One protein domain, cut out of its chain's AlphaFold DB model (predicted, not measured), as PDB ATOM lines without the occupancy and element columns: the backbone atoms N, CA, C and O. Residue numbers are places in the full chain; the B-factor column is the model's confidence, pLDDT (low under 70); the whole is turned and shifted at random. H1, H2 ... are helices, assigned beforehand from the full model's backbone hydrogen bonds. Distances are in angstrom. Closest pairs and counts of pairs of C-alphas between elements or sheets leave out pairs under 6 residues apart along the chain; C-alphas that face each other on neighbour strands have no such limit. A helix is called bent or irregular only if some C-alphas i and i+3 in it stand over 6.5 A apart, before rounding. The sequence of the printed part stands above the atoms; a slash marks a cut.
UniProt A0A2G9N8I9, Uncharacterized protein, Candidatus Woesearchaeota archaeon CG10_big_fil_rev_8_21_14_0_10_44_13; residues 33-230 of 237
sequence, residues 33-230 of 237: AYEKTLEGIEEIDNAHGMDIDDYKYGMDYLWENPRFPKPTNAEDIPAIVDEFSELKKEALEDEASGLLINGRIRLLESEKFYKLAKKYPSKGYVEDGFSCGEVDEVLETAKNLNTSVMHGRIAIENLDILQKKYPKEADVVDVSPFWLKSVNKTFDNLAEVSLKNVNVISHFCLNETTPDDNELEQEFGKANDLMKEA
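What this domain is: This is residues 33 to 230 of the 237 residues of an uncharacterized protein of Candidatus Woesearchaeota archaeon CG10_big_fil_rev_8_21_14_0_10_44_13 (UniProt A0A2G9N8I9). Three long helices, H5, H6 and H8, run side by side in an elongated slab with H6 in the middle, and H1 and H4 pack on H5 towards one end. The short H2 and H3 bridge H5 and H8 on one side, the short H7 sits at the end of H6, and H9 folds back beside H6 after a loop that sticks out at residues 207 to 212. The printed part has 198 residues with nine named helices, H1 to H9 in order, and no named strand: the class is all helix. The whole is compact, with a radius of gyration of the C-alphas of 18.4 A and spans of 60 by 36 by 29 A.

Where its parts are: Find C-alpha 33 at (-8.448, 4.201, -9.127); from there H1 runs to residue 48, 23.2 A away. H2 is residues 53 to 57 and H3 residues 59 to 64. H4, residues 77 to 90, measures 20.6 A, and H5, residues 95 to 117, 32.9 A. Look next for C-alpha 132 at (5.517, -15.736, -58.033), where H6 begins; it runs 49.4 A to residue 165 and is irregular, with C-alphas 133 and 136 7.9 A apart. H7 is residues 167 to 172. H8, residues 177 to 204, measures 40.7 A. H9, residues 213 to 229, ends at C-alpha 229, (5.576, -19.908, -27.560).

How they stand to each other: H1, H4 and H5 form an up and down bundle, each running against the one before. H1 touches H4 with residues 37 to 44 alone, closest at C-alphas 40 and 87, 6.9 A. H4 and H5 are a hairpin at a shallow tilt of 8 degrees, closest at C-alphas 81 and 105, 5.6 A. H5 and H6 are another, at 14 degrees; look at C-alphas 110 and 148, their closest, 4.0 A apart. H6 touches H8, opposite ways at a shallow tilt of 22 degrees, closest at C-alphas 142 and 194, 4.5 A. H5 and H8 are apart. H2 touches H8, closest at C-alphas 56 and 183, 5.1 A, and H3 only just touches H5, with 3 pairs of C-alphas within 8 A, the closest 59 and 111, 6.9 A. H7 touches H6 at a steep tilt of 65 degrees, closest at C-alphas 163 and 170, 5.1 A. H9 touches H6 with residues 223 to 227 alone, closest at C-alphas 150 and 227, 6.8 A. Every O i to N i+4 pair is within hydrogen-bond range in H1, H3, H5, H7, H8 and H9; the counts are 8 of 10 in H4, 28 of 30 in H6 and 0 of 1 in H2, where 2 of 2 O i to N i+3 pairs are.

The domain as a whole: The C-alphas of Ala 33 and Glu 208, the two farthest apart, are 60.1 A apart. The printed part has no cut. The links H3 to H4 and H5 to H6 are long. Residues 207 to 215, of which 213 to 215 belong to H9, stand free. The mean pLDDT of the printed part is 88.0; it is under 70 at residue 92 and residues 207 to 230.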
ATOM      1  N   ALA A  33      -9.492   4.080  -8.106       90.12
ATOM      2  CA  ALA A  33      -8.448   4.201  -9.127       90.12
ATOM      3  C   ALA A  33      -8.919   3.630 -10.478       90.12
ATOM      4  O   ALA A  33      -8.766   4.289 -11.500       90.12
ATOM      5  N   TYR A  34      -9.594   2.476 -10.450       92.62
ATOM      6  CA  TYR A  34     -10.160   1.839 -11.637       92.62
ATOM      7  C   TYR A  34     -11.218   2.697 -12.344       92.62
ATOM      8  O   TYR A  34     -11.153   2.868 -13.555       92.62
ATOM      9  N   GLU A  35     -12.157   3.299 -11.604       92.75
ATOM     10  CA  GLU A  35     -13.176   4.188 -12.192       92.75
ATOM     11  C   GLU A  35     -12.546   5.407 -12.887       92.75
ATOM     12  O   GLU A  35     -13.009   5.816 -13.946       92.75
ATOM     13  N   LYS A  36     -11.466   5.970 -12.331       92.62
ATOM     14  CA  LYS A  36     -10.733   7.068 -12.986       92.62
ATOM     15  C   LYS A  36     -10.023   6.602 -14.255       92.62
ATOM     16  O   LYS A  36     -10.048   7.313 -15.252       92.62
ATOM     17  N   THR A  37      -9.409   5.418 -14.221       94.44
ATOM     18  CA  THR A  37      -8.813   4.811 -15.416       94.44
ATOM     19  C   THR A  37      -9.860   4.614 -16.501       94.44
ATOM     20  O   THR A  37      -9.614   4.979 -17.645       94.44
ATOM     21  N   LEU A  38     -11.023   4.065 -16.150       95.38
ATOM     22  CA  LEU A  38     -12.108   3.824 -17.094       95.38
ATOM     23  C   LEU A  38     -12.554   5.118 -17.777       95.38
ATOM     24  O   LEU A  38     -12.666   5.143 -18.993       95.38
ATOM     25  N   GLU A  39     -12.713   6.204 -17.021       95.19
ATOM     26  CA  GLU A  39     -13.049   7.517 -17.586       95.19
ATOM     27  C   GLU A  39     -11.990   8.021 -18.572       95.19
ATOM     28  O   GLU A  39     -12.339   8.550 -19.625       95.19
ATOM     29  N   GLY A  40     -10.704   7.821 -18.272       96.12
ATOM     30  CA  GLY A  40      -9.622   8.160 -19.199       96.12
ATOM     31  C   GLY A  40      -9.636   7.302 -20.467       96.12
ATOM     32  O   GLY A  40      -9.414   7.815 -21.561       96.12
ATOM     33  N   ILE A  41      -9.936   6.006 -20.342       96.56
ATOM     34  CA  ILE A  41     -10.100   5.104 -21.492       96.56
ATOM     35  C   ILE A  41     -11.286   5.555 -22.348       96.56
ATOM     36  O   ILE A  41     -11.133   5.683 -23.557       96.56
ATOM     37  N   GLU A  42     -12.436   5.836 -21.733       96.19
ATOM     38  CA  GLU A  42     -13.633   6.324 -22.422       96.19
ATOM     39  C   GLU A  42     -13.378   7.659 -23.128       96.19
ATOM     40  O   GLU A  42     -13.882   7.877 -24.228       96.19
ATOM     41  N   GLU A  43     -12.600   8.567 -22.535       96.69
ATOM     42  CA  GLU A  43     -12.234   9.834 -23.171       96.69
ATOM     43  C   GLU A  43     -11.420   9.608 -24.453       96.69
ATOM     44  O   GLU A  43     -11.772  10.153 -25.504       96.69
ATOM     45  N   ILE A  44     -10.386   8.760 -24.389       96.31
ATOM     46  CA  ILE A  44      -9.558   8.397 -25.551       96.31
ATOM     47  C   ILE A  44     -10.415   7.685 -26.607       96.31
ATOM     48  O   ILE A  44     -10.414   8.058 -27.781       96.31
ATOM     49  N   ASP A  45     -11.200   6.690 -26.198       95.38
ATOM     50  CA  ASP A  45     -12.045   5.904 -27.094       95.38
ATOM     51  C   ASP A  45     -13.080   6.780 -27.811       95.38
ATOM     52  O   ASP A  45     -13.192   6.723 -29.037       95.38
ATOM     53  N   ASN A  46     -13.751   7.687 -27.098       94.19
ATOM     54  CA  ASN A  46     -14.686   8.640 -27.696       94.19
ATOM     55  C   ASN A  46     -13.999   9.624 -28.657       94.19
ATOM     56  O   ASN A  46     -14.566   9.961 -29.701       94.19
ATOM     57  N   ALA A  47     -12.785  10.089 -28.341       94.56
ATOM     58  CA  ALA A  47     -12.037  11.015 -29.196       94.56
ATOM     59  C   ALA A  47     -11.683  10.405 -30.566       94.56
ATOM     60  O   ALA A  47     -11.628  11.127 -31.576       94.56
ATOM     61  N   HIS A  48     -11.499   9.081 -30.596       93.56
ATOM     62  CA  HIS A  48     -11.109   8.299 -31.771       93.56
ATOM     63  C   HIS A  48     -12.233   7.403 -32.324       93.56
ATOM     64  O   HIS A  48     -12.018   6.680 -33.295       93.56
ATOM     65  N   GLY A  49     -13.439   7.476 -31.750       92.19
ATOM     66  CA  GLY A  49     -14.620   6.719 -32.176       92.19
ATOM     67  C   GLY A  49     -14.467   5.202 -32.043       92.19
ATOM     68  O   GLY A  49     -14.961   4.477 -32.903       92.19
ATOM     69  N   MET A  50     -13.729   4.739 -31.034       92.88
ATOM     70  CA  MET A  50     -13.390   3.333 -30.822       92.88
ATOM     71  C   MET A  50     -14.267   2.697 -29.749       92.88
ATOM     72  O   MET A  50     -14.656   3.357 -28.793       92.88
ATOM     73  N   ASP A  51     -14.491   1.391 -29.872       92.62
ATOM     74  CA  ASP A  51     -15.088   0.570 -28.824       92.62
ATOM     75  C   ASP A  51     -14.250  -0.713 -28.647       92.62
ATOM     76  O   ASP A  51     -13.679  -1.257 -29.600       92.62
ATOM     77  N   ILE A  52     -14.103  -1.198 -27.412       93.25
ATOM     78  CA  ILE A  52     -13.521  -2.523 -27.157       93.25
ATOM     79  C   ILE A  52     -14.416  -3.635 -27.694       93.25
ATOM     80  O   ILE A  52     -13.928  -4.674 -28.143       93.25
ATOM     81  N   ASP A  53     -15.718  -3.399 -27.717       92.94
ATOM     82  CA  ASP A  53     -16.704  -4.380 -28.113       92.94
ATOM     83  C   ASP A  53     -16.667  -4.653 -29.630       92.94
ATOM     84  O   ASP A  53     -17.032  -5.746 -30.064       92.94
ATOM     85  N   ASP A  54     -16.108  -3.737 -30.436       92.31
ATOM     86  CA  ASP A  54     -15.925  -3.919 -31.883       92.31
ATOM     87  C   ASP A  54     -15.094  -5.171 -32.221       92.31
ATOM     88  O   ASP A  54     -15.344  -5.869 -33.208       92.31
ATOM     89  N   TYR A  55     -14.103  -5.494 -31.383       94.75
ATOM     90  CA  TYR A  55     -13.154  -6.576 -31.651       94.75
ATOM     91  C   TYR A  55     -13.806  -7.962 -31.601       94.75
ATOM     92  O   TYR A  55     -13.297  -8.894 -32.230       94.75
ATOM     93  N   LYS A  56     -14.948  -8.128 -30.915       94.06
ATOM     94  CA  LYS A  56     -15.648  -9.426 -30.849       94.06
ATOM     95  C   LYS A  56     -16.193  -9.878 -32.201       94.06
ATOM     96  O   LYS A  56     -16.431 -11.071 -32.389       94.06
ATOM     97  N   TYR A  57     -16.392  -8.938 -33.126       94.12
ATOM     98  CA  TYR A  57     -16.825  -9.204 -34.497       94.12
ATOM     99  C   TYR A  57     -15.653  -9.551 -35.429       94.12
ATOM    100  O   TYR A  57     -15.876 -10.006 -36.550       94.12
ATOM    101  N   GLY A  58     -14.417  -9.408 -34.945       94.19
ATOM    102  CA  GLY A  58     -13.185  -9.760 -35.639       94.19
ATOM    103  C   GLY A  58     -12.545  -8.606 -36.409       94.19
ATOM    104  O   GLY A  58     -13.133  -7.550 -36.623       94.19
ATOM    105  N   MET A  59     -11.303  -8.815 -36.843       94.81
ATOM    106  CA  MET A  59     -10.512  -7.778 -37.512       94.81
ATOM    107  C   MET A  59     -11.063  -7.423 -38.903       94.81
ATOM    108  O   MET A  59     -11.027  -6.255 -39.283       94.81
ATOM    109  N   ASP A  60     -11.641  -8.390 -39.631       92.31
ATOM    110  CA  ASP A  60     -12.315  -8.109 -40.910       92.31
ATOM    111  C   ASP A  60     -13.515  -7.170 -40.720       92.31
ATOM    112  O   ASP A  60     -13.707  -6.266 -41.531       92.31
ATOM    113  N   TYR A  61     -14.246  -7.275 -39.604       92.69
ATOM    114  CA  TYR A  61     -15.322  -6.332 -39.292       92.69
ATOM    115  C   TYR A  61     -14.798  -4.896 -39.147       92.69
ATOM    116  O   TYR A  61     -15.384  -3.988 -39.730       92.69
ATOM    117  N   LEU A  62     -13.675  -4.690 -38.447       91.19
ATOM    118  CA  LEU A  62     -13.040  -3.371 -38.281       91.19
ATOM    119  C   LEU A  62     -12.531  -2.770 -39.600       91.19
ATOM    120  O   LEU A  62     -12.395  -1.552 -39.728       91.19
ATOM    121  N   TRP A  63     -12.203  -3.622 -40.570       90.19
ATOM    122  CA  TRP A  63     -11.813  -3.197 -41.912       90.19
ATOM    123  C   TRP A  63     -13.018  -2.810 -42.767       90.19
ATOM    124  O   TRP A  63     -13.004  -1.769 -43.421       90.19
ATOM    125  N   GLU A  64     -14.068  -3.628 -42.747       90.69
ATOM    126  CA  GLU A  64     -15.285  -3.417 -43.538       90.69
ATOM    127  C   GLU A  64     -16.183  -2.312 -42.969       90.69
ATOM    128  O   GLU A  64     -16.938  -1.683 -43.711       90.69
ATOM    129  N   ASN A  65     -16.078  -2.047 -41.664       91.00
ATOM    130  CA  ASN A  65     -16.878  -1.071 -40.931       91.00
ATOM    131  C   ASN A  65     -15.952  -0.032 -40.279       91.00
ATOM    132  O   ASN A  65     -15.796  -0.018 -39.056       91.00
ATOM    133  N   PRO A  66     -15.298   0.834 -41.077       86.81
ATOM    134  CA  PRO A  66     -14.405   1.847 -40.538       86.81
ATOM    135  C   PRO A  66     -15.158   2.788 -39.595       86.81
ATOM    136  O   PRO A  66     -16.252   3.266 -39.909       86.81
ATOM    137  N   ARG A  67     -14.534   3.089 -38.453       87.31
ATOM    138  CA  ARG A  67     -15.061   4.015 -37.442       87.31
ATOM    139  C   ARG A  67     -15.383   5.376 -38.071       87.31
ATOM    140  O   ARG A  67     -14.620   5.893 -38.885       87.31
ATOM    141  N   PHE A  68     -16.518   5.966 -37.707       79.19
ATOM    142  CA  PHE A  68     -16.998   7.245 -38.245       79.19
ATOM    143  C   PHE A  68     -17.179   8.263 -37.105       79.19
ATOM    144  O   PHE A  68     -17.654   7.877 -36.041       79.19
ATOM    145  N   PRO A  69     -16.852   9.563 -37.289       81.88
ATOM    146  CA  PRO A  69     -16.431  10.233 -38.527       81.88
ATOM    147  C   PRO A  69     -14.942  10.121 -38.864       81.88
ATOM    148  O   PRO A  69     -14.538  10.581 -39.931       81.88
ATOM    149  N   LYS A  70     -14.128   9.552 -37.972       81.69
ATOM    150  CA  LYS A  70     -12.678   9.447 -38.145       81.69
ATOM    151  C   LYS A  70     -12.265   7.974 -38.220       81.69
ATOM    152  O   LYS A  70     -12.072   7.359 -37.175       81.69
ATOM    153  N   PRO A  71     -12.125   7.404 -39.428       88.12
ATOM    154  CA  PRO A  71     -11.557   6.075 -39.583       88.12
ATOM    155  C   PRO A  71     -10.159   6.031 -38.978       88.12
ATOM    156  O   PRO A  71      -9.325   6.874 -39.299       88.12
ATOM    157  N   THR A  72      -9.900   5.046 -38.125       91.12
ATOM    158  CA  THR A  72      -8.558   4.800 -37.596       91.12
ATOM    159  C   THR A  72      -7.725   4.087 -38.662       91.12
ATOM    160  O   THR A  72      -8.053   2.957 -39.040       91.12
ATOM    161  N   ASN A  73      -6.657   4.712 -39.163       92.88
ATOM    162  CA  ASN A  73      -5.713   4.073 -40.086       92.88
ATOM    163  C   ASN A  73      -4.489   3.527 -39.334       92.88
ATOM    164  O   ASN A  73      -4.301   3.780 -38.143       92.88
ATOM    165  N   ALA A  74      -3.649   2.747 -40.019       95.56
ATOM    166  CA  ALA A  74      -2.478   2.121 -39.397       95.56
ATOM    167  C   ALA A  74      -1.462   3.157 -38.871       95.56
ATOM    168  O   ALA A  74      -0.785   2.917 -37.871       95.56
ATOM    169  N   GLU A  75      -1.362   4.298 -39.547       96.38
ATOM    170  CA  GLU A  75      -0.503   5.436 -39.221       96.38
ATOM    171  C   GLU A  75      -0.987   6.253 -38.018       96.38
ATOM    172  O   GLU A  75      -0.163   6.889 -37.364       96.38
ATOM    173  N   ASP A  76      -2.282   6.197 -37.699       95.31
ATOM    174  CA  ASP A  76      -2.880   6.951 -36.592       95.31
ATOM    175  C   ASP A  76      -2.701   6.213 -35.254       95.31
ATOM    176  O   ASP A  76      -2.515   6.827 -34.204       95.31
ATOM    177  N   ILE A  77      -2.701   4.875 -35.296       96.81
ATOM    178  CA  ILE A  77      -2.657   4.010 -34.109       96.81
ATOM    179  C   ILE A  77      -1.478   4.294 -33.158       96.81
ATOM    180  O   ILE A  77      -1.711   4.280 -31.951       96.81
ATOM    181  N   PRO A  78      -0.233   4.554 -33.612       98.25
ATOM    182  CA  PRO A  78       0.872   4.859 -32.702       98.25
ATOM    183  C   PRO A  78       0.587   6.031 -31.755       98.25
ATOM    184  O   PRO A  78       0.876   5.919 -30.570       98.25
ATOM    185  N   ALA A  79      -0.038   7.106 -32.245       97.75
ATOM    186  CA  ALA A  79      -0.376   8.255 -31.406       97.75
ATOM    187  C   ALA A  79      -1.433   7.893 -30.348       97.75
ATOM    188  O   ALA A  79      -1.319   8.289 -29.194       97.75
ATOM    189  N   ILE A  80      -2.415   7.067 -30.718       97.44
ATOM    190  CA  ILE A  80      -3.447   6.570 -29.796       97.44
ATOM    191  C   ILE A  80      -2.823   5.660 -28.724       97.44
ATOM    192  O   ILE A  80      -3.157   5.743 -27.543       97.44
ATOM    193  N   VAL A  81      -1.883   4.794 -29.115       98.19
ATOM    194  CA  VAL A  81      -1.125   3.949 -28.177       98.19
ATOM    195  C   VAL A  81      -0.312   4.799 -27.198       98.19
ATOM    196  O   VAL A  81      -0.226   4.439 -26.020       98.19
ATOM    197  N   ASP A  82       0.251   5.922 -27.646       98.12
ATOM    198  CA  ASP A  82       0.953   6.863 -26.773       98.12
ATOM    199  C   ASP A  82      -0.008   7.500 -25.752       98.12
ATOM    200  O   ASP A  82       0.321   7.539 -24.569       98.12
ATOM    201  N   GLU A  83      -1.224   7.895 -26.155       97.81
ATOM    202  CA  GLU A  83      -2.262   8.404 -25.236       97.81
ATOM    203  C   GLU A  83      -2.594   7.386 -24.127       97.81
ATOM    204  O   GLU A  83      -2.551   7.715 -22.937       97.81
ATOM    205  N   PHE A  84      -2.824   6.115 -24.483       97.50
ATOM    206  CA  PHE A  84      -3.021   5.046 -23.492       97.50
ATOM    207  C   PHE A  84      -1.782   4.802 -22.625       97.50
ATOM    208  O   PHE A  84      -1.896   4.470 -21.443       97.50
ATOM    209  N   SER A  85      -0.585   4.944 -23.194       96.38
ATOM    210  CA  SER A  85       0.671   4.760 -22.467       96.38
ATOM    211  C   SER A  85       0.911   5.868 -21.444       96.38
ATOM    212  O   SER A  85       1.464   5.585 -20.382       96.38
ATOM    213  N   GLU A  86       0.481   7.101 -21.719       95.88
ATOM    214  CA  GLU A  86       0.475   8.183 -20.730       95.88
ATOM    215  C   GLU A  86      -0.553   7.913 -19.628       95.88
ATOM    216  O   GLU A  86      -0.184   7.936 -18.453       95.88
ATOM    217  N   LEU A  87      -1.787   7.526 -19.980       94.75
ATOM    218  CA  LEU A  87      -2.814   7.147 -18.999       94.75
ATOM    219  C   LEU A  87      -2.322   6.027 -18.062       94.75
ATOM    220  O   LEU A  87      -2.521   6.071 -16.848       94.75
ATOM    221  N   LYS A  88      -1.593   5.045 -18.604       92.62
ATOM    222  CA  LYS A  88      -0.986   3.961 -17.821       92.62
ATOM    223  C   LYS A  88      -0.040   4.465 -16.732       92.62
ATOM    224  O   LYS A  88       0.034   3.840 -15.674       92.62
ATOM    225  N   LYS A  89       0.695   5.559 -16.967       90.00
ATOM    226  CA  LYS A  89       1.613   6.144 -15.971       90.00
ATOM    227  C   LYS A  89       0.862   6.756 -14.791       90.00
ATOM    228  O   LYS A  89       1.413   6.829 -13.698       90.00
ATOM    229  N   GLU A  90      -0.382   7.169 -14.995       82.06
ATOM    230  CA  GLU A  90      -1.248   7.696 -13.940       82.06
ATOM    231  C   GLU A  90      -1.963   6.572 -13.170       82.06
ATOM    232  O   GLU A  90      -2.270   6.724 -11.989       82.06
ATOM    233  N   ALA A  91      -2.148   5.411 -13.809       80.19
ATOM    234  CA  ALA A  91      -2.838   4.239 -13.269       80.19
ATOM    235  C   ALA A  91      -1.928   3.210 -12.552       80.19
ATOM    236  O   ALA A  91      -2.377   2.107 -12.234       80.19
ATOM    237  N   LEU A  92      -0.650   3.534 -12.304       65.69
ATOM    238  CA  LEU A  92       0.414   2.564 -11.971       65.69
ATOM    239  C   LEU A  92       0.197   1.703 -10.714       65.69
ATOM    240  O   LEU A  92       0.866   0.680 -10.576       65.69
ATOM    241  N   GLU A  93      -0.687   2.093  -9.797       78.94
ATOM    242  CA  GLU A  93      -0.900   1.359  -8.542       78.94
ATOM    243  C   GLU A  93      -2.050   0.338  -8.598       78.94
ATOM    244  O   GLU A  93      -2.168  -0.484  -7.689       78.94
ATOM    245  N   ASP A  94      -2.871   0.340  -9.654       92.31
ATOM    246  CA  ASP A  94      -4.027  -0.555  -9.780       92.31
ATOM    247  C   ASP A  94      -3.796  -1.644 -10.845       92.31
ATOM    248  O   ASP A  94      -3.760  -1.375 -12.047       92.31
ATOM    249  N   GLU A  95      -3.645  -2.901 -10.407       94.94
ATOM    250  CA  GLU A  95      -3.367  -4.046 -11.298       94.94
ATOM    251  C   GLU A  95      -4.476  -4.231 -12.349       94.94
ATOM    252  O   GLU A  95      -4.169  -4.480 -13.515       94.94
ATOM    253  N   ALA A  96      -5.749  -4.050 -11.972       96.38
ATOM    254  CA  ALA A  96      -6.883  -4.164 -12.890       96.38
ATOM    255  C   ALA A  96      -6.819  -3.105 -14.006       96.38
ATOM    256  O   ALA A  96      -6.926  -3.440 -15.187       96.38
ATOM    257  N   SER A  97      -6.558  -1.845 -13.647       96.69
ATOM    258  CA  SER A  97      -6.314  -0.756 -14.599       96.69
ATOM    259  C   SER A  97      -5.151  -1.073 -15.536       96.69
ATOM    260  O   SER A  97      -5.264  -0.914 -16.751       96.69
ATOM    261  N   GLY A  98      -4.039  -1.575 -14.988       96.12
ATOM    262  CA  GLY A  98      -2.867  -1.957 -15.771       96.12
ATOM    263  C   GLY A  98      -3.168  -3.047 -16.803       96.12
ATOM    264  O   GLY A  98      -2.753  -2.926 -17.956       96.12
ATOM    265  N   LEU A  99      -3.909  -4.089 -16.414       97.00
ATOM    266  CA  LEU A  99      -4.335  -5.171 -17.309       97.00
ATOM    267  C   LEU A  99      -5.252  -4.657 -18.424       97.00
ATOM    268  O   LEU A  99      -5.039  -5.000 -19.588       97.00
ATOM    269  N   LEU A 100      -6.229  -3.806 -18.094       97.19
ATOM    270  CA  LEU A 100      -7.150  -3.236 -19.077       97.19
ATOM    271  C   LEU A 100      -6.418  -2.357 -20.099       97.19
ATOM    272  O   LEU A 100      -6.569  -2.568 -21.303       97.19
ATOM    273  N   ILE A 101      -5.579  -1.420 -19.642       97.38
ATOM    274  CA  ILE A 101      -4.826  -0.531 -20.540       97.38
ATOM    275  C   ILE A 101      -3.858  -1.337 -21.415       97.38
ATOM    276  O   ILE A 101      -3.786  -1.111 -22.622       97.38
ATOM    277  N   ASN A 102      -3.142  -2.315 -20.846       97.31
ATOM    278  CA  ASN A 102      -2.269  -3.191 -21.633       97.31
ATOM    279  C   ASN A 102      -3.062  -3.972 -22.686       97.31
ATOM    280  O   ASN A 102      -2.621  -4.061 -23.831       97.31
ATOM    281  N   GLY A 103      -4.232  -4.503 -22.318       97.50
ATOM    282  CA  GLY A 103      -5.149  -5.157 -23.246       97.50
ATOM    283  C   GLY A 103      -5.530  -4.240 -24.410       97.50
ATOM    284  O   GLY A 103      -5.347  -4.622 -25.565       97.50
ATOM    285  N   ARG A 104      -5.970  -3.006 -24.124       97.62
ATOM    286  CA  ARG A 104      -6.322  -1.999 -25.144       97.62
ATOM    287  C   ARG A 104      -5.152  -1.663 -26.067       97.62
ATOM    288  O   ARG A 104      -5.311  -1.736 -27.282       97.62
ATOM    289  N   ILE A 105      -3.969  -1.377 -25.517       98.19
ATOM    290  CA  ILE A 105      -2.759  -1.091 -26.308       98.19
ATOM    291  C   ILE A 105      -2.453  -2.245 -27.268       98.19
ATOM    292  O   ILE A 105      -2.224  -2.025 -28.456       98.19
ATOM    293  N   ARG A 106      -2.481  -3.489 -26.775       98.38
ATOM    294  CA  ARG A 106      -2.174  -4.663 -27.597       98.38
ATOM    295  C   ARG A 106      -3.240  -4.939 -28.665       98.38
ATOM    296  O   ARG A 106      -2.883  -5.357 -29.763       98.38
ATOM    297  N   LEU A 107      -4.519  -4.672 -28.393       98.06
ATOM    298  CA  LEU A 107      -5.572  -4.731 -29.417       98.06
ATOM    299  C   LEU A 107      -5.322  -3.716 -30.540       98.06
ATOM    300  O   LEU A 107      -5.398  -4.079 -31.712       98.06
ATOM    301  N   LEU A 108      -4.949  -2.483 -30.194       97.81
ATOM    302  CA  LEU A 108      -4.635  -1.439 -31.172       97.81
ATOM    303  C   LEU A 108      -3.409  -1.792 -32.017       97.81
ATOM    304  O   LEU A 108      -3.443  -1.692 -33.241       97.81
ATOM    305  N   GLU A 109      -2.328  -2.261 -31.395       98.31
ATOM    306  CA  GLU A 109      -1.158  -2.741 -32.136       98.31
ATOM    307  C   GLU A 109      -1.521  -3.904 -33.070       98.31
ATOM    308  O   GLU A 109      -1.068  -3.946 -34.216       98.31
ATOM    309  N   SER A 110      -2.383  -4.816 -32.613       98.00
ATOM    310  CA  SER A 110      -2.903  -5.900 -33.442       98.00
ATOM    311  C   SER A 110      -3.679  -5.373 -34.656       98.00
ATOM    312  O   SER A 110      -3.419  -5.810 -35.783       98.00
ATOM    313  N   GLU A 111      -4.562  -4.390 -34.457       97.44
ATOM    314  CA  GLU A 111      -5.322  -3.726 -35.522       97.44
ATOM    315  C   GLU A 111      -4.398  -3.021 -36.528       97.44
ATOM    316  O   GLU A 111      -4.590  -3.149 -37.739       97.44
ATOM    317  N   LYS A 112      -3.351  -2.330 -36.056       97.69
ATOM    318  CA  LYS A 112      -2.353  -1.666 -36.911       97.69
ATOM    319  C   LYS A 112      -1.724  -2.645 -37.886       97.69
ATOM    320  O   LYS A 112      -1.714  -2.394 -39.091       97.69
ATOM    321  N   PHE A 113      -1.190  -3.752 -37.378       97.81
ATOM    322  CA  PHE A 113      -0.526  -4.735 -38.229       97.81
ATOM    323  C   PHE A 113      -1.505  -5.445 -39.157       97.81
ATOM    324  O   PHE A 113      -1.171  -5.714 -40.307       97.81
ATOM    325  N   TYR A 114      -2.740  -5.666 -38.719       97.00
ATOM    326  CA  TYR A 114      -3.771  -6.196 -39.594       97.00
ATOM    327  C   TYR A 114      -4.112  -5.231 -40.751       97.00
ATOM    328  O   TYR A 114      -4.166  -5.651 -41.907       97.00
ATOM    329  N   LYS A 115      -4.242  -3.924 -40.490       95.69
ATOM    330  CA  LYS A 115      -4.432  -2.913 -41.549       95.69
ATOM    331  C   LYS A 115      -3.240  -2.848 -42.507       95.69
ATOM    332  O   LYS A 115      -3.441  -2.720 -43.712       95.69
ATOM    333  N   LEU A 116      -2.012  -2.991 -42.002       95.81
ATOM    334  CA  LEU A 116      -0.816  -3.092 -42.848       95.81
ATOM    335  C   LEU A 116      -0.832  -4.353 -43.723       95.81
ATOM    336  O   LEU A 116      -0.447  -4.277 -44.885       95.81
ATOM    337  N   ALA A 117      -1.329  -5.484 -43.215       95.19
ATOM    338  CA  ALA A 117      -1.505  -6.701 -44.009       95.19
ATOM    339  C   ALA A 117      -2.521  -6.510 -45.151       95.19
ATOM    340  O   ALA A 117      -2.295  -6.987 -46.260       95.19
ATOM    341  N   LYS A 118      -3.602  -5.755 -44.906       93.94
ATOM    342  CA  LYS A 118      -4.637  -5.425 -45.904       93.94
ATOM    343  C   LYS A 118      -4.206  -4.379 -46.942       93.94
ATOM    344  O   LYS A 118      -4.929  -4.167 -47.916       93.94
ATOM    345  N   LYS A 119      -3.037  -3.745 -46.779       90.44
ATOM    346  CA  LYS A 119      -2.459  -2.817 -47.771       90.44
ATOM    347  C   LYS A 119      -2.270  -3.482 -49.135       90.44
ATOM    348  O   LYS A 119      -2.383  -2.807 -50.158       90.44
ATOM    349  N   TYR A 120      -1.985  -4.784 -49.139       86.19
ATOM    350  CA  TYR A 120      -1.926  -5.616 -50.332       86.19
ATOM    351  C   TYR A 120      -3.222  -6.430 -50.376       86.19
ATOM    352  O   TYR A 120      -3.372  -7.325 -49.551       86.19
ATOM    353  N   PRO A 121      -4.175  -6.099 -51.274       84.12
ATOM    354  CA  PRO A 121      -5.434  -6.831 -51.435       84.12
ATOM    355  C   PRO A 121      -5.156  -8.235 -51.996       84.12
ATOM    356  O   PRO A 121      -4.296  -8.931 -51.483       84.12
ATOM    357  N   SER A 122      -5.772  -8.654 -53.102       83.81
ATOM    358  CA  SER A 122      -5.542  -9.981 -53.701       83.81
ATOM    359  C   SER A 122      -4.064 -10.391 -53.836       83.81
ATOM    360  O   SER A 122      -3.731 -11.559 -53.703       83.81
ATOM    361  N   LYS A 123      -3.153  -9.428 -54.029       84.12
ATOM    362  CA  LYS A 123      -1.705  -9.667 -54.132       84.12
ATOM    363  C   LYS A 123      -1.046 -10.211 -52.863       84.12
ATOM    364  O   LYS A 123      -0.003 -10.838 -52.956       84.12
ATOM    365  N   GLY A 124      -1.613  -9.935 -51.691       77.19
ATOM    366  CA  GLY A 124      -1.078 -10.384 -50.405       77.19
ATOM    367  C   GLY A 124      -1.588 -11.760 -49.975       77.19
ATOM    368  O   GLY A 124      -1.126 -12.294 -48.967       77.19
ATOM    369  N   TYR A 125      -2.550 -12.339 -50.701       86.06
ATOM    370  CA  TYR A 125      -3.279 -13.531 -50.275       86.06
ATOM    371  C   TYR A 125      -3.258 -14.602 -51.358       86.06
ATOM    372  O   TYR A 125      -3.828 -14.450 -52.434       86.06
ATOM    373  N   VAL A 126      -2.665 -15.753 -51.040       86.56
ATOM    374  CA  VAL A 126      -2.546 -16.859 -52.007       86.56
ATOM    375  C   VAL A 126      -3.897 -17.445 -52.421       86.56
ATOM    376  O   VAL A 126      -4.001 -18.111 -53.449       86.56
ATOM    377  N   GLU A 127      -4.940 -17.218 -51.624       86.56
ATOM    378  CA  GLU A 127      -6.293 -17.705 -51.890       86.56
ATOM    379  C   GLU A 127      -7.082 -16.874 -52.897       86.56
ATOM    380  O   GLU A 127      -7.974 -17.420 -53.545       86.56
ATOM    381  N   ASP A 128      -6.698 -15.614 -53.092       84.19
ATOM    382  CA  ASP A 128      -7.308 -14.717 -54.077       84.19
ATOM    383  C   ASP A 128      -6.691 -14.886 -55.479       84.19
ATOM    384  O   ASP A 128      -7.074 -14.205 -56.434       84.19
ATOM    385  N   GLY A 129      -5.757 -15.831 -55.614       79.44
ATOM    386  CA  GLY A 129      -4.912 -15.993 -56.786       79.44
ATOM    387  C   GLY A 129      -3.687 -15.088 -56.693       79.44
ATOM    388  O   GLY A 129      -3.798 -13.879 -56.527       79.44
ATOM    389  N   PHE A 130      -2.511 -15.692 -56.827       86.12
ATOM    390  CA  PHE A 130      -1.227 -15.006 -56.744       86.12
ATOM    391  C   PHE A 130      -0.301 -15.471 -57.871       86.12
ATOM    392  O   PHE A 130      -0.506 -16.527 -58.483       86.12
ATOM    393  N   SER A 131       0.744 -14.694 -58.128       86.19
ATOM    394  CA  SER A 131       1.863 -15.058 -58.995       86.19
ATOM    395  C   SER A 131       3.181 -15.037 -58.222       86.19
ATOM    396  O   SER A 131       3.329 -14.299 -57.254       86.19
ATOM    397  N   CYS A 132       4.193 -15.788 -58.670       86.44
ATOM    398  CA  CYS A 132       5.517 -15.736 -58.033       86.44
ATOM    399  C   CYS A 132       6.230 -14.378 -58.186       86.44
ATOM    400  O   CYS A 132       7.260 -14.161 -57.563       86.44
ATOM    401  N   GLY A 133       5.695 -13.456 -58.995       87.56
ATOM    402  CA  GLY A 133       6.156 -12.067 -59.022       87.56
ATOM    403  C   GLY A 133       5.663 -11.228 -57.838       87.56
ATOM    404  O   GLY A 133       6.108 -10.098 -57.704       87.56
ATOM    405  N   GLU A 134       4.759 -11.767 -57.014       90.38
ATOM    406  CA  GLU A 134       4.140 -11.104 -55.853       90.38
ATOM    407  C   GLU A 134       4.600 -11.739 -54.526       90.38
ATOM    408  O   GLU A 134       3.948 -11.605 -53.493       90.38
ATOM    409  N   VAL A 135       5.709 -12.491 -54.555       88.81
ATOM    410  CA  VAL A 135       6.270 -13.168 -53.374       88.81
ATOM    411  C   VAL A 135       6.488 -12.175 -52.236       88.81
ATOM    412  O   VAL A 135       6.050 -12.442 -51.119       88.81
ATOM    413  N   ASP A 136       7.100 -11.026 -52.514       88.69
ATOM    414  CA  ASP A 136       7.422 -10.031 -51.489       88.69
ATOM    415  C   ASP A 136       6.157  -9.495 -50.804       88.69
ATOM    416  O   ASP A 136       6.110  -9.423 -49.574       88.69
ATOM    417  N   GLU A 137       5.099  -9.193 -51.564       92.38
ATOM    418  CA  GLU A 137       3.815  -8.758 -51.013       92.38
ATOM    419  C   GLU A 137       3.154  -9.843 -50.154       92.38
ATOM    420  O   GLU A 137       2.664  -9.546 -49.062       92.38
ATOM    421  N   VAL A 138       3.166 -11.107 -50.595       90.62
ATOM    422  CA  VAL A 138       2.597 -12.223 -49.818       90.62
ATOM    423  C   VAL A 138       3.370 -12.445 -48.514       90.62
ATOM    424  O   VAL A 138       2.756 -12.659 -47.462       90.62
ATOM    425  N   LEU A 139       4.705 -12.382 -48.555       88.69
ATOM    426  CA  LEU A 139       5.548 -12.530 -47.367       88.69
ATOM    427  C   LEU A 139       5.372 -11.348 -46.403       88.69
ATOM    428  O   LEU A 139       5.274 -11.561 -45.191       88.69
ATOM    429  N   GLU A 140       5.265 -10.116 -46.909       92.38
ATOM    430  CA  GLU A 140       4.988  -8.938 -46.082       92.38
ATOM    431  C   GLU A 140       3.598  -9.030 -45.428       92.38
ATOM    432  O   GLU A 140       3.462  -8.773 -44.226       92.38
ATOM    433  N   THR A 141       2.576  -9.471 -46.168       94.31
ATOM    434  CA  THR A 141       1.240  -9.736 -45.614       94.31
ATOM    435  C   THR A 141       1.297 -10.800 -44.518       94.31
ATOM    436  O   THR A 141       0.781 -10.560 -43.427       94.31
ATOM    437  N   ALA A 142       1.963 -11.936 -44.744       92.31
ATOM    438  CA  ALA A 142       2.103 -12.988 -43.732       92.31
ATOM    439  C   ALA A 142       2.820 -12.487 -42.462       92.31
ATOM    440  O   ALA A 142       2.358 -12.719 -41.342       92.31
ATOM    441  N   LYS A 143       3.908 -11.722 -42.616       93.81
ATOM    442  CA  LYS A 143       4.633 -11.097 -41.500       93.81
ATOM    443  C   LYS A 143       3.735 -10.169 -40.679       93.81
ATOM    444  O   LYS A 143       3.726 -10.242 -39.445       93.81
ATOM    445  N   ASN A 144       2.970  -9.311 -41.345       96.44
ATOM    446  CA  ASN A 144       2.048  -8.394 -40.684       96.44
ATOM    447  C   ASN A 144       0.900  -9.146 -39.986       96.44
ATOM    448  O   ASN A 144       0.584  -8.836 -38.839       96.44
ATOM    449  N   LEU A 145       0.336 -10.193 -40.602       95.56
ATOM    450  CA  LEU A 145      -0.672 -11.045 -39.960       95.56
ATOM    451  C   LEU A 145      -0.127 -11.745 -38.708       95.56
ATOM    452  O   LEU A 145      -0.775 -11.706 -37.665       95.56
ATOM    453  N   ASN A 146       1.077 -12.319 -38.763       94.50
ATOM    454  CA  ASN A 146       1.705 -12.956 -37.598       94.50
ATOM    455  C   ASN A 146       1.941 -11.964 -36.460       94.50
ATOM    456  O   ASN A 146       1.673 -12.265 -35.297       94.50
ATOM    457  N   THR A 147       2.401 -10.758 -36.796       96.50
ATOM    458  CA  THR A 147       2.621  -9.701 -35.805       96.50
ATOM    459  C   THR A 147       1.293  -9.266 -35.182       96.50
ATOM    460  O   THR A 147       1.187  -9.154 -33.961       96.50
ATOM    461  N   SER A 148       0.241  -9.121 -35.994       97.25
ATOM    462  CA  SER A 148      -1.120  -8.864 -35.516       97.25
ATOM    463  C   SER A 148      -1.600  -9.947 -34.540       97.25
ATOM    464  O   SER A 148      -2.055  -9.617 -33.444       97.25
ATOM    465  N   VAL A 149      -1.429 -11.229 -34.884       97.06
ATOM    466  CA  VAL A 149      -1.784 -12.374 -34.025       97.06
ATOM    467  C   VAL A 149      -1.029 -12.339 -32.699       97.06
ATOM    468  O   VAL A 149      -1.643 -12.539 -31.653       97.06
ATOM    469  N   MET A 150       0.278 -12.067 -32.718       96.62
ATOM    470  CA  MET A 150       1.100 -11.981 -31.508       96.62
ATOM    471  C   MET A 150       0.550 -10.927 -30.538       96.62
ATOM    472  O   MET A 150       0.266 -11.245 -29.384       96.62
ATOM    473  N   HIS A 151       0.344  -9.691 -31.004       98.06
ATOM    474  CA  HIS A 151      -0.234  -8.632 -30.168       98.06
ATOM    475  C   HIS A 151      -1.644  -9.003 -29.687       98.06
ATOM    476  O   HIS A 151      -1.955  -8.854 -28.508       98.06
ATOM    477  N   GLY A 152      -2.465  -9.577 -30.566       97.44
ATOM    478  CA  GLY A 152      -3.813 -10.030 -30.247       97.44
ATOM    479  C   GLY A 152      -3.876 -11.065 -29.121       97.44
ATOM    480  O   GLY A 152      -4.693 -10.946 -28.208       97.44
ATOM    481  N   ARG A 153      -2.977 -12.056 -29.133       97.06
ATOM    482  CA  ARG A 153      -2.886 -13.079 -28.077       97.06
ATOM    483  C   ARG A 153      -2.432 -12.493 -26.742       97.06
ATOM    484  O   ARG A 153      -3.021 -12.827 -25.718       97.06
ATOM    485  N   ILE A 154      -1.467 -11.569 -26.751       97.06
ATOM    486  CA  ILE A 154      -1.043 -10.861 -25.531       97.06
ATOM    487  C   ILE A 154      -2.201 -10.017 -24.973       97.06
ATOM    488  O   ILE A 154      -2.381  -9.936 -23.757       97.06
ATOM    489  N   ALA A 155      -3.017  -9.401 -25.835       98.00
ATOM    490  CA  ALA A 155      -4.207  -8.679 -25.394       98.00
ATOM    491  C   ALA A 155      -5.198  -9.606 -24.675       98.00
ATOM    492  O   ALA A 155      -5.637  -9.295 -23.570       98.00
ATOM    493  N   ILE A 156      -5.502 -10.762 -25.276       97.81
ATOM    494  CA  ILE A 156      -6.387 -11.773 -24.684       97.81
ATOM    495  C   ILE A 156      -5.849 -12.250 -23.340       97.81
ATOM    496  O   ILE A 156      -6.631 -12.369 -22.409       97.81
ATOM    497  N   GLU A 157      -4.544 -12.487 -23.210       97.62
ATOM    498  CA  GLU A 157      -3.941 -12.896 -21.939       97.62
ATOM    499  C   GLU A 157      -4.180 -11.854 -20.835       97.62
ATOM    500  O   GLU A 157      -4.657 -12.197 -19.755       97.62
ATOM    501  N   ASN A 158      -3.925 -10.569 -21.112       98.00
ATOM    502  CA  ASN A 158      -4.177  -9.498 -20.140       98.00
ATOM    503  C   ASN A 158      -5.660  -9.435 -19.738       98.00
ATOM    504  O   ASN A 158      -5.985  -9.324 -18.554       98.00
ATOM    505  N   LEU A 159      -6.561  -9.536 -20.717       98.00
ATOM    506  CA  LEU A 159      -8.002  -9.433 -20.502       98.00
ATOM    507  C   LEU A 159      -8.604 -10.693 -19.853       98.00
ATOM    508  O   LEU A 159      -9.554 -10.589 -19.083       98.00
ATOM    509  N   ASP A 160      -8.029 -11.871 -20.084       98.31
ATOM    510  CA  ASP A 160      -8.381 -13.118 -19.397       98.31
ATOM    511  C   ASP A 160      -7.933 -13.089 -17.929       98.31
ATOM    512  O   ASP A 160      -8.693 -13.478 -17.040       98.31
ATOM    513  N   ILE A 161      -6.741 -12.548 -17.638       98.12
ATOM    514  CA  ILE A 161      -6.302 -12.313 -16.254       98.12
ATOM    515  C   ILE A 161      -7.239 -11.314 -15.565       98.12
ATOM    516  O   ILE A 161      -7.649 -11.570 -14.428       98.12
ATOM    517  N   LEU A 162      -7.610 -10.217 -16.240       97.69
ATOM    518  CA  LEU A 162      -8.582  -9.245 -15.729       97.69
ATOM    519  C   LEU A 162      -9.914  -9.934 -15.407       97.69
ATOM    520  O   LEU A 162     -10.389  -9.842 -14.280       97.69
ATOM    521  N   GLN A 163     -10.464 -10.700 -16.352       97.88
ATOM    522  CA  GLN A 163     -11.726 -11.424 -16.193       97.88
ATOM    523  C   GLN A 163     -11.697 -12.413 -15.018       97.88
ATOM    524  O   GLN A 163     -12.668 -12.507 -14.263       97.88
ATOM    525  N   LYS A 164     -10.589 -13.140 -14.835       97.75
ATOM    526  CA  LYS A 164     -10.458 -14.165 -13.789       97.75
ATOM    527  C   LYS A 164     -10.209 -13.581 -12.401       97.75
ATOM    528  O   LYS A 164     -10.751 -14.099 -11.425       97.75
ATOM    529  N   LYS A 165      -9.365 -12.550 -12.292       98.12
ATOM    530  CA  LYS A 165      -8.960 -11.964 -11.001       98.12
ATOM    531  C   LYS A 165      -9.864 -10.817 -10.542       98.12
ATOM    532  O   LYS A 165     -10.090 -10.682  -9.342       98.12
ATOM    533  N   TYR A 166     -10.385 -10.030 -11.480       97.56
ATOM    534  CA  TYR A 166     -11.146  -8.796 -11.256       97.56
ATOM    535  C   TYR A 166     -12.468  -8.832 -12.044       97.56
ATOM    536  O   TYR A 166     -12.701  -8.032 -12.949       97.56
ATOM    537  N   PRO A 167     -13.356  -9.803 -11.759       97.19
ATOM    538  CA  PRO A 167     -14.535 -10.040 -12.587       97.19
ATOM    539  C   PRO A 167     -15.540  -8.885 -12.561       97.19
ATOM    540  O   PRO A 167     -16.308  -8.753 -13.505       97.19
ATOM    541  N   LYS A 168     -15.568  -8.062 -11.503       96.50
ATOM    542  CA  LYS A 168     -16.470  -6.901 -11.433       96.50
ATOM    543  C   LYS A 168     -15.991  -5.782 -12.346       96.50
ATOM    544  O   LYS A 168     -16.799  -5.147 -12.999       96.50
ATOM    545  N   GLU A 169     -14.686  -5.564 -12.374       96.62
ATOM    546  CA  GLU A 169     -14.006  -4.616 -13.240       96.62
ATOM    547  C   GLU A 169     -14.157  -5.046 -14.706       96.62
ATOM    548  O   GLU A 169     -14.586  -4.257 -15.538       96.62
ATOM    549  N   ALA A 170     -13.919  -6.325 -15.014       96.38
ATOM    550  CA  ALA A 170     -14.113  -6.872 -16.358       96.38
ATOM    551  C   ALA A 170     -15.561  -6.748 -16.874       96.38
ATOM    552  O   ALA A 170     -15.759  -6.490 -18.059       96.38
ATOM    553  N   ASP A 171     -16.559  -6.919 -15.998       95.50
ATOM    554  CA  ASP A 171     -17.987  -6.785 -16.332       95.50
ATOM    555  C   ASP A 171     -18.350  -5.352 -16.749       95.50
ATOM    556  O   ASP A 171     -19.164  -5.162 -17.642       95.50
ATOM    557  N   VAL A 172     -17.698  -4.337 -16.165       94.75
ATOM    558  CA  VAL A 172     -17.941  -2.921 -16.503       94.75
ATOM    559  C   VAL A 172     -17.521  -2.583 -17.938       94.75
ATOM    560  O   VAL A 172     -18.096  -1.683 -18.540       94.75
ATOM    561  N   VAL A 173     -16.544  -3.306 -18.488       94.00
ATOM    562  CA  VAL A 173     -16.032  -3.118 -19.858       94.00
ATOM    563  C   VAL A 173     -16.464  -4.237 -20.813       94.00
ATOM    564  O   VAL A 173     -15.832  -4.443 -21.847       94.00
ATOM    565  N   ASP A 174     -17.498  -5.002 -20.445       94.81
ATOM    566  CA  ASP A 174     -18.082  -6.095 -21.236       94.81
ATOM    567  C   ASP A 174     -17.084  -7.199 -21.675       94.81
ATOM    568  O   ASP A 174     -17.331  -7.989 -22.598       94.81
ATOM    569  N   VAL A 175     -15.966  -7.346 -20.953       95.25
ATOM    570  CA  VAL A 175     -14.961  -8.393 -21.198       95.25
ATOM    571  C   VAL A 175     -15.435  -9.709 -20.579       95.25
ATOM    572  O   VAL A 175     -15.081 -10.105 -19.468       95.25
ATOM    573  N   SER A 176     -16.261 -10.421 -21.340       96.38
ATOM    574  CA  SER A 176     -16.794 -11.733 -20.968       96.38
ATOM    575  C   SER A 176     -15.961 -12.900 -21.534       96.38
ATOM    576  O   SER A 176     -15.261 -12.748 -22.539       96.38
ATOM    577  N   PRO A 177     -16.093 -14.129 -20.993       96.31
ATOM    578  CA  PRO A 177     -15.496 -15.323 -21.603       96.31
ATOM    579  C   PRO A 177     -15.925 -15.551 -23.062       96.31
ATOM    580  O   PRO A 177     -15.159 -16.076 -23.871       96.31
ATOM    581  N   PHE A 178     -17.154 -15.158 -23.416       96.38
ATOM    582  CA  PHE A 178     -17.637 -15.220 -24.795       96.38
ATOM    583  C   PHE A 178     -16.911 -14.211 -25.691       96.38
ATOM    584  O   PHE A 178     -16.512 -14.568 -26.803       96.38
ATOM    585  N   TRP A 179     -16.711 -12.985 -25.199       96.69
ATOM    586  CA  TRP A 179     -15.928 -11.962 -25.887       96.69
ATOM    587  C   TRP A 179     -14.500 -12.467 -26.144       96.69
ATOM    588  O   TRP A 179     -14.089 -12.563 -27.300       96.69
ATOM    589  N   LEU A 180     -13.806 -12.949 -25.103       97.19
ATOM    590  CA  LEU A 180     -12.433 -13.475 -25.199       97.19
ATOM    591  C   LEU A 180     -12.320 -14.610 -26.221       97.19
ATOM    592  O   LEU A 180     -11.412 -14.625 -27.051       97.19
ATOM    593  N   LYS A 181     -13.273 -15.549 -26.208       96.75
ATOM    594  CA  LYS A 181     -13.319 -16.656 -27.172       96.75
ATOM    595  C   LYS A 181     -13.518 -16.170 -28.609       96.75
ATOM    596  O   LYS A 181     -12.917 -16.730 -29.526       96.75
ATOM    597  N   SER A 182     -14.373 -15.170 -28.812       95.94
ATOM    598  CA  SER A 182     -14.678 -14.624 -30.142       95.94
ATOM    599  C   SER A 182     -13.469 -13.892 -30.724       95.94
ATOM    600  O   SER A 182     -13.089 -14.128 -31.873       95.94
ATOM    601  N   VAL A 183     -12.792 -13.096 -29.897       96.00
ATOM    602  CA  VAL A 183     -11.548 -12.414 -30.266       96.00
ATOM    603  C   VAL A 183     -10.424 -13.424 -30.524       96.00
ATOM    604  O   VAL A 183      -9.759 -13.343 -31.554       96.00
ATOM    605  N   ASN A 184     -10.265 -14.454 -29.685       96.31
ATOM    606  CA  ASN A 184      -9.258 -15.496 -29.915       96.31
ATOM    607  C   ASN A 184      -9.471 -16.239 -31.240       96.31
ATOM    608  O   ASN A 184      -8.515 -16.468 -31.977       96.31
ATOM    609  N   LYS A 185     -10.725 -16.561 -31.581       96.44
ATOM    610  CA  LYS A 185     -11.061 -17.206 -32.858       96.44
ATOM    611  C   LYS A 185     -10.628 -16.364 -34.063       96.44
ATOM    612  O   LYS A 185     -10.195 -16.917 -35.068       96.44
ATOM    613  N   THR A 186     -10.721 -15.039 -33.960       95.69
ATOM    614  CA  THR A 186     -10.225 -14.133 -35.005       95.69
ATOM    615  C   THR A 186      -8.732 -14.341 -35.232       95.69
ATOM    616  O   THR A 186      -8.306 -14.520 -36.368       95.69
ATOM    617  N   PHE A 187      -7.932 -14.395 -34.166       95.94
ATOM    618  CA  PHE A 187      -6.488 -14.597 -34.293       95.94
ATOM    619  C   PHE A 187      -6.100 -16.012 -34.721       95.94
ATOM    620  O   PHE A 187      -5.090 -16.173 -35.403       95.94
ATOM    621  N   ASP A 188      -6.898 -17.028 -34.387       94.25
ATOM    622  CA  ASP A 188      -6.721 -18.376 -34.937       94.25
ATOM    623  C   ASP A 188      -6.902 -18.370 -36.468       94.25
ATOM    624  O   ASP A 188      -6.053 -18.900 -37.185       94.25
ATOM    625  N   ASN A 189      -7.935 -17.689 -36.983       95.12
ATOM    626  CA  ASN A 189      -8.157 -17.556 -38.426       95.12
ATOM    627  C   ASN A 189      -7.015 -16.788 -39.120       95.12
ATOM    628  O   ASN A 189      -6.525 -17.218 -40.161       95.12
ATOM    629  N   LEU A 190      -6.562 -15.663 -38.549       94.31
ATOM    630  CA  LEU A 190      -5.459 -14.883 -39.130       94.31
ATOM    631  C   LEU A 190      -4.144 -15.677 -39.162       94.31
ATOM    632  O   LEU A 190      -3.394 -15.587 -40.135       94.31
ATOM    633  N   ALA A 191      -3.880 -16.478 -38.125       93.25
ATOM    634  CA  ALA A 191      -2.728 -17.373 -38.077       93.25
ATOM    635  C   ALA A 191      -2.789 -18.445 -39.178       93.25
ATOM    636  O   ALA A 191      -1.778 -18.719 -39.821       93.25
ATOM    637  N   GLU A 192      -3.968 -19.022 -39.424       92.94
ATOM    638  CA  GLU A 192      -4.175 -20.001 -40.495       92.94
ATOM    639  C   GLU A 192      -3.923 -19.390 -41.883       92.94
ATOM    640  O   GLU A 192      -3.202 -19.980 -42.691       92.94
ATOM    641  N   VAL A 193      -4.451 -18.188 -42.141       92.88
ATOM    642  CA  VAL A 193      -4.233 -17.463 -43.407       92.88
ATOM    643  C   VAL A 193      -2.747 -17.173 -43.622       92.88
ATOM    644  O   VAL A 193      -2.211 -17.438 -44.698       92.88
ATOM    645  N   SER A 194      -2.058 -16.687 -42.589       91.56
ATOM    646  CA  SER A 194      -0.619 -16.434 -42.652       91.56
ATOM    647  C   SER A 194       0.183 -17.707 -42.954       91.56
ATOM    648  O   SER A 194       1.009 -17.726 -43.868       91.56
ATOM    649  N   LEU A 195      -0.107 -18.808 -42.253       88.81
ATOM    650  CA  LEU A 195       0.553 -20.094 -42.478       88.81
ATOM    651  C   LEU A 195       0.322 -20.612 -43.905       88.81
ATOM    652  O   LEU A 195       1.246 -21.119 -44.543       88.81
ATOM    653  N   LYS A 196      -0.901 -20.472 -44.424       89.69
ATOM    654  CA  LYS A 196      -1.247 -20.836 -45.801       89.69
ATOM    655  C   LYS A 196      -0.435 -20.026 -46.812       89.69
ATOM    656  O   LYS A 196       0.128 -20.626 -47.726       89.69
ATOM    657  N   ASN A 197      -0.328 -18.708 -46.621       87.06
ATOM    658  CA  ASN A 197       0.494 -17.837 -47.461       87.06
ATOM    659  C   ASN A 197       1.951 -18.324 -47.517       87.06
ATOM    660  O   ASN A 197       2.478 -18.568 -48.603       87.06
ATOM    661  N   VAL A 198       2.580 -18.543 -46.357       87.31
ATOM    662  CA  VAL A 198       3.986 -18.977 -46.271       87.31
ATOM    663  C   VAL A 198       4.207 -20.340 -46.931       87.31
ATOM    664  O   VAL A 198       5.122 -20.497 -47.738       87.31
ATOM    665  N   ASN A 199       3.349 -21.321 -46.636       85.25
ATOM    666  CA  ASN A 199       3.487 -22.677 -47.170       85.25
ATOM    667  C   ASN A 199       3.380 -22.713 -48.697       85.25
ATOM    668  O   ASN A 199       4.129 -23.434 -49.356       85.25
ATOM    669  N   VAL A 200       2.449 -21.945 -49.268       85.88
ATOM    670  CA  VAL A 200       2.255 -21.890 -50.719       85.88
ATOM    671  C   VAL A 200       3.448 -21.217 -51.402       85.88
ATOM    672  O   VAL A 200       3.955 -21.756 -52.384       85.88
ATOM    673  N   ILE A 201       3.954 -20.102 -50.866       85.81
ATOM    674  CA  ILE A 201       5.138 -19.429 -51.425       85.81
ATOM    675  C   ILE A 201       6.370 -20.337 -51.383       85.81
ATOM    676  O   ILE A 201       7.037 -20.509 -52.406       85.81
ATOM    677  N   SER A 202       6.630 -20.968 -50.234       80.50
ATOM    678  CA  SER A 202       7.741 -21.912 -50.075       80.50
ATOM    679  C   SER A 202       7.649 -23.063 -51.084       80.50
ATOM    680  O   SER A 202       8.617 -23.359 -51.782       80.50
ATOM    681  N   HIS A 203       6.465 -23.663 -51.237       82.19
ATOM    682  CA  HIS A 203       6.294 -24.832 -52.095       82.19
ATOM    683  C   HIS A 203       6.357 -24.521 -53.597       82.19
ATOM    684  O   HIS A 203       6.864 -25.342 -54.363       82.19
ATOM    685  N   PHE A 204       5.817 -23.382 -54.036       83.19
ATOM    686  CA  PHE A 204       5.623 -23.110 -55.464       83.19
ATOM    687  C   PHE A 204       6.603 -22.103 -56.059       83.19
ATOM    688  O   PHE A 204       6.885 -22.199 -57.251       83.19
ATOM    689  N   CYS A 205       7.115 -21.154 -55.273       83.06
ATOM    690  CA  CYS A 205       7.949 -20.070 -55.800       83.06
ATOM    691  C   CYS A 205       9.411 -20.153 -55.370       83.06
ATOM    692  O   CYS A 205      10.268 -19.666 -56.099       83.06
ATOM    693  N   LEU A 206       9.703 -20.769 -54.220       76.62
ATOM    694  CA  LEU A 206      11.064 -20.829 -53.670       76.62
ATOM    695  C   LEU A 206      11.757 -22.183 -53.884       76.62
ATOM    696  O   LEU A 206      12.971 -22.279 -53.749       76.62
ATOM    697  N   ASN A 207      11.022 -23.215 -54.307       63.12
ATOM    698  CA  ASN A 207      11.540 -24.576 -54.505       63.12
ATOM    699  C   ASN A 207      12.581 -24.737 -55.646       63.12
ATOM    700  O   ASN A 207      12.990 -25.865 -55.921       63.12
ATOM    701  N   GLU A 208      13.043 -23.657 -56.297       55.06
ATOM    702  CA  GLU A 208      14.076 -23.716 -57.349       55.06
ATOM    703  C   GLU A 208      15.316 -22.798 -57.177       55.06
ATOM    704  O   GLU A 208      16.156 -22.794 -58.078       55.06
ATOM    705  N   THR A 209      15.558 -22.085 -56.061       45.56
ATOM    706  CA  THR A 209      16.735 -21.171 -55.991       45.56
ATOM    707  C   THR A 209      17.519 -21.100 -54.669       45.56
ATOM    708  O   THR A 209      17.267 -20.228 -53.860       45.56
ATOM    709  N   THR A 210      18.626 -21.863 -54.621       46.44
ATOM    710  CA  THR A 210      19.977 -21.553 -54.060       46.44
ATOM    711  C   THR A 210      20.201 -21.179 -52.568       46.44
ATOM    712  O   THR A 210      19.372 -20.548 -51.942       46.44
ATOM    713  N   PRO A 211      21.406 -21.468 -52.004       43.28
ATOM    714  CA  PRO A 211      21.695 -21.629 -50.559       43.28
ATOM    715  C   PRO A 211      21.556 -20.421 -49.605       43.28
ATOM    716  O   PRO A 211      22.049 -20.514 -48.478       43.28
ATOM    717  N   ASP A 212      20.938 -19.312 -50.014       52.31
ATOM    718  CA  ASP A 212      20.643 -18.165 -49.131       52.31
ATOM    719  C   ASP A 212      19.330 -18.352 -48.333       52.31
ATOM    720  O   ASP A 212      18.980 -17.548 -47.472       52.31
ATOM    721  N   ASP A 213      18.648 -19.484 -48.549       51.03
ATOM    722  CA  ASP A 213      17.402 -19.916 -47.893       51.03
ATOM    723  C   ASP A 213      17.463 -19.981 -46.353       51.03
ATOM    724  O   ASP A 213      16.430 -19.991 -45.684       51.03
ATOM    725  N   ASN A 214      18.661 -19.967 -45.755       53.59
ATOM    726  CA  ASN A 214      18.827 -20.016 -44.300       53.59
ATOM    727  C   ASN A 214      18.301 -18.767 -43.580       53.59
ATOM    728  O   ASN A 214      17.921 -18.873 -42.415       53.59
ATOM    729  N   GLU A 215      18.302 -17.591 -44.214       55.97
ATOM    730  CA  GLU A 215      17.833 -16.361 -43.559       55.97
ATOM    731  C   GLU A 215      16.301 -16.296 -43.548       55.97
ATOM    732  O   GLU A 215      15.701 -16.034 -42.504       55.97
ATOM    733  N   LEU A 216      15.661 -16.661 -44.663       52.75
ATOM    734  CA  LEU A 216      14.205 -16.704 -44.769       52.75
ATOM    735  C   LEU A 216      13.615 -17.835 -43.909       52.75
ATOM    736  O   LEU A 216      12.684 -17.597 -43.141       52.75
ATOM    737  N   GLU A 217      14.190 -19.044 -43.950       54.50
ATOM    738  CA  GLU A 217      13.792 -20.132 -43.045       54.50
ATOM    739  C   GLU A 217      14.050 -19.784 -41.573       54.50
ATOM    740  O   GLU A 217      13.269 -20.192 -40.715       54.50
ATOM    741  N   GLN A 218      15.085 -19.000 -41.246       59.59
ATOM    742  CA  GLN A 218      15.281 -18.513 -39.877       59.59
ATOM    743  C   GLN A 218      14.245 -17.474 -39.466       59.59
ATOM    744  O   GLN A 218      13.790 -17.522 -38.325       59.59
ATOM    745  N   GLU A 219      13.884 -16.524 -40.327       55.81
ATOM    746  CA  GLU A 219      12.852 -15.536 -40.000       55.81
ATOM    747  C   GLU A 219      11.475 -16.196 -39.861       55.81
ATOM    748  O   GLU A 219      10.756 -15.912 -38.899       55.81
ATOM    749  N   PHE A 220      11.138 -17.146 -40.738       58.16
ATOM    750  CA  PHE A 220       9.895 -17.913 -40.646       58.16
ATOM    751  C   PHE A 220       9.901 -18.919 -39.501       58.16
ATOM    752  O   PHE A 220       8.895 -19.039 -38.804       58.16
ATOM    753  N   GLY A 221      11.022 -19.594 -39.252       58.84
ATOM    754  CA  GLY A 221      11.221 -20.459 -38.093       58.84
ATOM    755  C   GLY A 221      11.025 -19.685 -36.796       58.84
ATOM    756  O   GLY A 221      10.201 -20.077 -35.978       58.84
ATOM    757  N   LYS A 222      11.656 -18.510 -36.660       56.88
ATOM    758  CA  LYS A 222      11.469 -17.617 -35.506       56.88
ATOM    759  C   LYS A 222      10.032 -17.128 -35.377       56.88
ATOM    760  O   LYS A 222       9.510 -17.118 -34.271       56.88
ATOM    761  N   ALA A 223       9.374 -16.738 -36.470       50.91
ATOM    762  CA  ALA A 223       7.975 -16.313 -36.418       50.91
ATOM    763  C   ALA A 223       7.051 -17.459 -35.971       50.91
ATOM    764  O   ALA A 223       6.168 -17.256 -35.143       50.91
ATOM    765  N   ASN A 224       7.284 -18.673 -36.472       50.81
ATOM    766  CA  ASN A 224       6.496 -19.854 -36.137       50.81
ATOM    767  C   ASN A 224       6.781 -20.349 -34.706       50.81
ATOM    768  O   ASN A 224       5.874 -20.815 -34.018       50.81
ATOM    769  N   ASP A 225       8.020 -20.211 -34.232       57.75
ATOM    770  CA  ASP A 225       8.412 -20.524 -32.858       57.75
ATOM    771  C   ASP A 225       7.840 -19.496 -31.875       57.75
ATOM    772  O   ASP A 225       7.228 -19.895 -30.891       57.75
ATOM    773  N   LEU A 226       7.872 -18.197 -32.196       51.28
ATOM    774  CA  LEU A 226       7.182 -17.157 -31.421       51.28
ATOM    775  C   LEU A 226       5.665 -17.390 -31.372       51.28
ATOM    776  O   LEU A 226       5.041 -17.160 -30.340       51.28
ATOM    777  N   MET A 227       5.057 -17.881 -32.457       50.28
ATOM    778  CA  MET A 227       3.640 -18.255 -32.466       50.28
ATOM    779  C   MET A 227       3.345 -19.477 -31.588       50.28
ATOM    780  O   MET A 227       2.302 -19.501 -30.940       50.28
ATOM    781  N   LYS A 228       4.236 -20.477 -31.549       53.59
ATOM    782  CA  LYS A 228       4.105 -21.645 -30.663       53.59
ATOM    783  C   LYS A 228       4.341 -21.286 -29.198       53.59
ATOM    784  O   LYS A 228       3.631 -21.794 -28.342       53.59
ATOM    785  N   GLU A 229       5.297 -20.407 -28.912       51.38
ATOM    786  CA  GLU A 229       5.576 -19.908 -27.560       51.38
ATOM    787  C   GLU A 229       4.454 -18.996 -27.042       51.38
ATOM    788  O   GLU A 229       4.134 -19.026 -25.857       51.38
ATOM    789  N   ALA A 230       3.813 -18.226 -27.927       44.84
ATOM    790  CA  ALA A 230       2.674 -17.368 -27.601       44.84
ATOM    791  C   ALA A 230       1.317 -18.093 -27.616       44.84
ATOM    792  O   ALA A 230       0.287 -17.461 -27.371       44.84
TER     793      ALA A 230